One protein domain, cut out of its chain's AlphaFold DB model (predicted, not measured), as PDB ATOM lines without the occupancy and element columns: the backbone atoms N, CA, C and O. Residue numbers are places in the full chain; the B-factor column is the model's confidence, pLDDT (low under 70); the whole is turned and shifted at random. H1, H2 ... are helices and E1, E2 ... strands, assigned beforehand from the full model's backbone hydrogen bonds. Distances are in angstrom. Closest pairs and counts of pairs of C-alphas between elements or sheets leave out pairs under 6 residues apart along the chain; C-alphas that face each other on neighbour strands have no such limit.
ATOM      1  N   SER A  33    -191.033  -7.171 -83.636       73.81
ATOM      2  CA  SER A  33    -189.919  -6.329 -84.075       73.81
ATOM      3  C   SER A  33    -189.129  -5.722 -82.911       73.81
ATOM      4  O   SER A  33    -187.906  -5.615 -82.999       73.81
ATOM      5  N   SER A  34    -189.792  -5.388 -81.798       77.62
ATOM      6  CA  SER A  34    -189.112  -4.990 -80.563       77.62
ATOM      7  C   SER A  34    -188.352  -6.173 -79.974       77.62
ATOM      8  O   SER A  34    -187.186  -6.013 -79.641       77.62
ATOM      9  N   ALA A  35    -188.935  -7.373 -79.913       70.50
ATOM     10  CA  ALA A  35    -188.206  -8.552 -79.438       70.50
ATOM     11  C   ALA A  35    -186.942  -8.804 -80.283       70.50
ATOM     12  O   ALA A  35    -185.848  -8.926 -79.735       70.50
ATOM     13  N   SER A  36    -187.046  -8.754 -81.614       67.69
ATOM     14  CA  SER A  36    -185.891  -8.857 -82.517       67.69
ATOM     15  C   SER A  36    -184.853  -7.754 -82.291       67.69
ATOM     16  O   SER A  36    -183.659  -8.026 -82.362       67.69
ATOM     17  N   TYR A  37    -185.268  -6.521 -81.985       73.19
ATOM     18  CA  TYR A  37    -184.346  -5.436 -81.639       73.19
ATOM     19  C   TYR A  37    -183.616  -5.697 -80.315       73.19
ATOM     20  O   TYR A  37    -182.410  -5.476 -80.217       73.19
ATOM     21  N   TRP A  38    -184.323  -6.199 -79.303       70.88
ATOM     22  CA  TRP A  38    -183.735  -6.536 -78.008       70.88
ATOM     23  C   TRP A  38    -182.721  -7.677 -78.140       70.88
ATOM     24  O   TRP A  38    -181.602  -7.569 -77.642       70.88
ATOM     25  N   PHE A  39    -183.061  -8.725 -78.888       71.06
ATOM     26  CA  PHE A  39    -182.160  -9.858 -79.103       71.06
ATOM     27  C   PHE A  39    -181.047  -9.570 -80.121       71.06
ATOM     28  O   PHE A  39    -179.957 -10.117 -80.011       71.06
ATOM     29  N   GLY A  40    -181.282  -8.688 -81.093       66.38
ATOM     30  CA  GLY A  40    -180.310  -8.366 -82.139       66.38
ATOM     31  C   GLY A  40    -179.339  -7.241 -81.779       66.38
ATOM     32  O   GLY A  40    -178.161  -7.327 -82.113       66.38
ATOM     33  N   LYS A  41    -179.807  -6.171 -81.118       65.75
ATOM     34  CA  LYS A  41    -178.998  -4.966 -80.845       65.75
ATOM     35  C   LYS A  41    -178.586  -4.785 -79.390       65.75
ATOM     36  O   LYS A  41    -177.534  -4.204 -79.153       65.75
ATOM     37  N   MET A  42    -179.394  -5.233 -78.430       60.88
ATOM     38  CA  MET A  42    -179.110  -5.031 -77.000       60.88
ATOM     39  C   MET A  42    -178.272  -6.164 -76.388       60.88
ATOM     40  O   MET A  42    -178.152  -6.236 -75.170       60.88
ATOM     41  N   ALA A  43    -177.676  -7.032 -77.217       63.75
ATOM     42  CA  ALA A  43    -176.863  -8.167 -76.774       63.75
ATOM     43  C   ALA A  43    -177.589  -9.067 -75.751       63.75
ATOM     44  O   ALA A  43    -176.969  -9.635 -74.854       63.75
ATOM     45  N   HIS A  44    -178.916  -9.191 -75.863       73.69
ATOM     46  CA  HIS A  44    -179.645 -10.196 -75.106       73.69
ATOM     47  C   HIS A  44    -179.486 -11.542 -75.798       73.69
ATOM     48  O   HIS A  44    -179.887 -11.737 -76.942       73.69
ATOM     49  N   TYR A  45    -178.885 -12.465 -75.069       81.62
ATOM     50  CA  TYR A  45    -178.521 -13.782 -75.545       81.62
ATOM     51  C   TYR A  45    -179.650 -14.772 -75.255       81.62
ATOM     52  O   TYR A  45    -180.077 -14.911 -74.107       81.62
ATOM     53  N   ILE A  46    -180.156 -15.443 -76.291       86.38
ATOM     54  CA  ILE A  46    -181.121 -16.537 -76.138       86.38
ATOM     55  C   ILE A  46    -180.337 -17.842 -76.146       86.38
ATOM     56  O   ILE A  46    -179.449 -18.039 -76.972       86.38
ATOM     57  N   TYR A  47    -180.689 -18.744 -75.240       86.31
ATOM     58  CA  TYR A  47    -180.107 -20.075 -75.176       86.31
ATOM     59  C   TYR A  47    -181.199 -21.132 -75.325       86.31
ATOM     60  O   TYR A  47    -182.289 -20.963 -74.778       86.31
ATOM     61  N   ASP A  48    -180.915 -22.210 -76.056       86.44
ATOM     62  CA  ASP A  48    -181.801 -23.376 -76.131       86.44
ATOM     63  C   ASP A  48    -181.806 -24.177 -74.809       86.44
ATOM     64  O   ASP A  48    -181.116 -23.853 -73.837       86.44
ATOM     65  N   SER A  49    -182.580 -25.265 -74.766       81.06
ATOM     66  CA  SER A  49    -182.626 -26.176 -73.613       81.06
ATOM     67  C   SER A  49    -181.281 -26.843 -73.297       81.06
ATOM     68  O   SER A  49    -181.065 -27.289 -72.172       81.06
ATOM     69  N   GLU A  50    -180.371 -26.904 -74.269       83.00
ATOM     70  CA  GLU A  50    -179.004 -27.406 -74.114       83.00
ATOM     71  C   GLU A  50    -178.011 -26.289 -73.752       83.00
ATOM     72  O   GLU A  50    -176.805 -26.531 -73.679       83.00
ATOM     73  N   ARG A  51    -178.503 -25.072 -73.474       86.50
ATOM     74  CA  ARG A  51    -177.703 -23.879 -73.159       86.50
ATOM     75  C   ARG A  51    -176.787 -23.451 -74.308       86.50
ATOM     76  O   ARG A  51    -175.782 -22.775 -74.075       86.50
ATOM     77  N   ARG A  52    -177.116 -23.833 -75.543       86.31
ATOM     78  CA  ARG A  52    -176.425 -23.358 -76.741       86.31
ATOM     79  C   ARG A  52    -177.030 -22.039 -77.188       86.31
ATOM     80  O   ARG A  52    -178.248 -21.882 -77.128       86.31
ATOM     81  N   PRO A  53    -176.196 -21.097 -77.631       85.88
ATOM     82  CA  PRO A  53    -176.678 -19.819 -78.106       85.88
ATOM     83  C   PRO A  53    -177.539 -20.015 -79.357       85.88
ATOM     84  O   PRO A  53    -177.150 -20.730 -80.285       85.88
ATOM     85  N   VAL A  54    -178.709 -19.386 -79.388       87.50
ATOM     86  CA  VAL A  54    -179.620 -19.416 -80.534       87.50
ATOM     87  C   VAL A  54    -180.003 -18.006 -80.951       87.50
ATOM     88  O   VAL A  54    -180.120 -17.102 -80.124       87.50
ATOM     89  N   ARG A  55    -180.223 -17.812 -82.250       84.06
ATOM     90  CA  ARG A  55    -180.715 -16.551 -82.808       84.06
ATOM     91  C   ARG A  55    -181.993 -16.786 -83.614       84.06
ATOM     92  O   ARG A  55    -182.094 -17.805 -84.297       84.06
ATOM     93  N   PRO A  56    -182.963 -15.861 -83.576       82.69
ATOM     94  CA  PRO A  56    -184.104 -15.911 -84.481       82.69
ATOM     95  C   PRO A  56    -183.626 -15.701 -85.922       82.69
ATOM     96  O   PRO A  56    -182.945 -14.720 -86.217       82.69
ATOM     97  N   MET A  57    -183.954 -16.642 -86.809       77.38
ATOM     98  CA  MET A  57    -183.421 -16.685 -88.175       77.38
ATOM     99  C   MET A  57    -184.349 -16.061 -89.227       77.38
ATOM    100  O   MET A  57    -183.928 -15.835 -90.358       77.38
ATOM    101  N   SER A  58    -185.591 -15.730 -88.867       71.94
ATOM    102  CA  SER A  58    -186.537 -15.073 -89.771       71.94
ATOM    103  C   SER A  58    -187.090 -13.787 -89.167       71.94
ATOM    104  O   SER A  58    -187.523 -13.765 -88.016       71.94
ATOM    105  N   ILE A  59    -187.067 -12.724 -89.974       59.72
ATOM    106  CA  ILE A  59    -187.727 -11.435 -89.714       59.72
ATOM    107  C   ILE A  59    -189.066 -11.370 -90.474       59.72
ATOM    108  O   ILE A  59    -189.779 -10.377 -90.361       59.72
ATOM    109  N   ASP A  60    -189.435 -12.401 -91.247       79.38
ATOM    110  CA  ASP A  60    -190.726 -12.403 -91.936       79.38
ATOM    111  C   ASP A  60    -191.855 -12.410 -90.888       79.38
ATOM    112  O   ASP A  60    -191.988 -13.393 -90.155       79.38
ATOM    113  N   PRO A  61    -192.671 -11.340 -90.800       70.44
ATOM    114  CA  PRO A  61    -193.745 -11.242 -89.816       70.44
ATOM    115  C   PRO A  61    -194.822 -12.321 -89.992       70.44
ATOM    116  O   PRO A  61    -195.631 -12.512 -89.084       70.44
ATOM    117  N   ASN A  62    -194.842 -13.014 -91.135       80.69
ATOM    118  CA  ASN A  62    -195.803 -14.070 -91.442       80.69
ATOM    119  C   ASN A  62    -195.214 -15.485 -91.324       80.69
ATOM    120  O   ASN A  62    -195.969 -16.456 -91.412       80.69
ATOM    121  N   ALA A  63    -193.899 -15.628 -91.129       77.31
ATOM    122  CA  ALA A  63    -193.269 -16.929 -90.941       77.31
ATOM    123  C   ALA A  63    -193.119 -17.244 -89.443       77.31
ATOM    124  O   ALA A  63    -192.837 -16.347 -88.646       77.31
ATOM    125  N   PRO A  64    -193.260 -18.515 -89.026       73.62
ATOM    126  CA  PRO A  64    -192.919 -18.901 -87.666       73.62
ATOM    127  C   PRO A  64    -191.444 -18.579 -87.395       73.62
ATOM    128  O   PRO A  64    -190.565 -18.917 -88.191       73.62
ATOM    129  N   THR A  65    -191.166 -17.924 -86.268       74.44
ATOM    130  CA  THR A  65    -189.797 -17.622 -85.847       74.44
ATOM    131  C   THR A  65    -189.061 -18.922 -85.549       74.44
ATOM    132  O   THR A  65    -189.287 -19.556 -84.520       74.44
ATOM    133  N   ILE A  66    -188.167 -19.319 -86.450       82.25
ATOM    134  CA  ILE A  66    -187.262 -20.447 -86.235       82.25
ATOM    135  C   ILE A  66    -186.032 -19.920 -85.500       82.25
ATOM    136  O   ILE A  66    -185.413 -18.943 -85.926       82.25
ATOM    137  N   LEU A  67    -185.696 -20.556 -84.380       83.25
ATOM    138  CA  LEU A  67    -184.445 -20.323 -83.671       83.25
ATOM    139  C   LEU A  67    -183.383 -21.252 -84.253       83.25
ATOM    140  O   LEU A  67    -183.579 -22.465 -84.283       83.25
ATOM    141  N   GLU A  68    -182.267 -20.691 -84.704       84.50
ATOM    142  CA  GLU A  68    -181.115 -21.483 -85.125       84.50
ATOM    143  C   GLU A  68    -179.982 -21.384 -84.113       84.50
ATOM    144  O   GLU A  68    -179.712 -20.284 -83.617       84.50
ATOM    145  N   PRO A  69    -179.266 -22.494 -83.855       85.62
ATOM    146  CA  PRO A  69    -177.984 -22.447 -83.176       85.62
ATOM    147  C   PRO A  69    -177.067 -21.448 -83.879       85.62
ATOM    148  O   PRO A  69    -176.827 -21.547 -85.083       85.62
ATOM    149  N   THR A  70    -176.553 -20.476 -83.133       86.44
ATOM    150  CA  THR A  70    -175.539 -19.565 -83.660       86.44
ATOM    151  C   THR A  70    -174.157 -20.094 -83.310       86.44
ATOM    152  O   THR A  70    -173.901 -20.515 -82.185       86.44
ATOM    153  N   THR A  71    -173.247 -20.084 -84.279       84.25
ATOM    154  CA  THR A  71    -171.823 -20.373 -84.054       84.25
ATOM    155  C   THR A  71    -171.008 -19.089 -83.918       84.25
ATOM    156  O   THR A  71    -169.794 -19.118 -84.104       84.25
ATOM    157  N   ASP A  72    -171.671 -17.954 -83.684       85.62
ATOM    158  CA  ASP A  72    -171.012 -16.661 -83.537       85.62
ATOM    159  C   ASP A  72    -170.073 -16.688 -82.316       85.62
ATOM    160  O   ASP A  72    -170.557 -16.825 -81.188       85.62
ATOM    161  N   PRO A  73    -168.747 -16.561 -82.510       83.75
ATOM    162  CA  PRO A  73    -167.794 -16.570 -81.407       83.75
ATOM    163  C   PRO A  73    -167.936 -15.353 -80.482       83.75
ATOM    164  O   PRO A  73    -167.396 -15.380 -79.379       83.75
ATOM    165  N   ALA A  74    -168.643 -14.294 -80.899       85.00
ATOM    166  CA  ALA A  74    -168.945 -13.145 -80.048       85.00
ATOM    167  C   ALA A  74    -170.086 -13.420 -79.053       85.00
ATOM    168  O   ALA A  74    -170.298 -12.627 -78.135       85.00
ATOM    169  N   HIS A  75    -170.823 -14.522 -79.218       82.25
ATOM    170  CA  HIS A  75    -171.890 -14.889 -78.302       82.25
ATOM    171  C   HIS A  75    -171.290 -15.564 -77.055       82.25
ATOM    172  O   HIS A  75    -170.718 -16.651 -77.167       82.25
ATOM    173  N   PRO A  76    -171.426 -14.974 -75.856       83.44
ATOM    174  CA  PRO A  76    -170.867 -15.535 -74.639       83.44
ATOM    175  C   PRO A  76    -171.505 -16.884 -74.335       83.44
ATOM    176  O   PRO A  76    -172.670 -17.159 -74.672       83.44
ATOM    177  N   VAL A  77    -170.737 -17.730 -73.659       82.44
ATOM    178  CA  VAL A  77    -171.236 -19.020 -73.183       82.44
ATOM    179  C   VAL A  77    -172.281 -18.746 -72.100       82.44
ATOM    180  O   VAL A  77    -172.104 -17.836 -71.297       82.44
TER     181      VAL A  77
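Overview. This is residues 33 to 77 of the 357 residues of an uncharacterized protein of Aplosporella prunicola CBS 121167 (UniProt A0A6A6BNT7). With little regular structure, this is a small two-stranded hairpin, E1 and E2, with one short helix, H1, on its E1 side and loops making the rest. The printed part has 45 residues, in the order H1, E1, E2; the class is mixed, with only 16 residues in named elements. It is compact, with a radius of gyration of the C-alphas of 10.6 A, and only just elongated, spanning 30 by 20 by 15 A.

Arrangement. Look first at E1, residues 53 to 56, and E2, residues 67 to 69, an antiparallel hairpin at 144 degrees; N 55 and O 68 are within hydrogen-bond range at 2.9 A. Residues 46 to 47 pair antiparallel with residues 53 to 54 of E1. In H1, residues 33 to 41, every O i to N i+4 pair is within hydrogen-bond range. Its closest C-alphas to E1 are Ser 36 and Pro 56, 7.5 A; H1 and E2 are apart.

Along the chain. Find C-alpha 53 at (-176.678, -19.819, -78.106); E1 runs 10.5 A from there. E2 spans 6.8 A, ending at C-alpha 69 (-177.984, -22.447, -83.176). H1 runs 11.5 A from C-alpha 33 at (-189.919, -6.329, -84.075).

Size, cuts and confidence. The C-alphas farthest apart, Asn 62 and Val 77, are 31.0 A apart. The printed part has no cut; the link H1 to E1 is long. Confidence is under 70 at residues 36, 40 to 43 and 59.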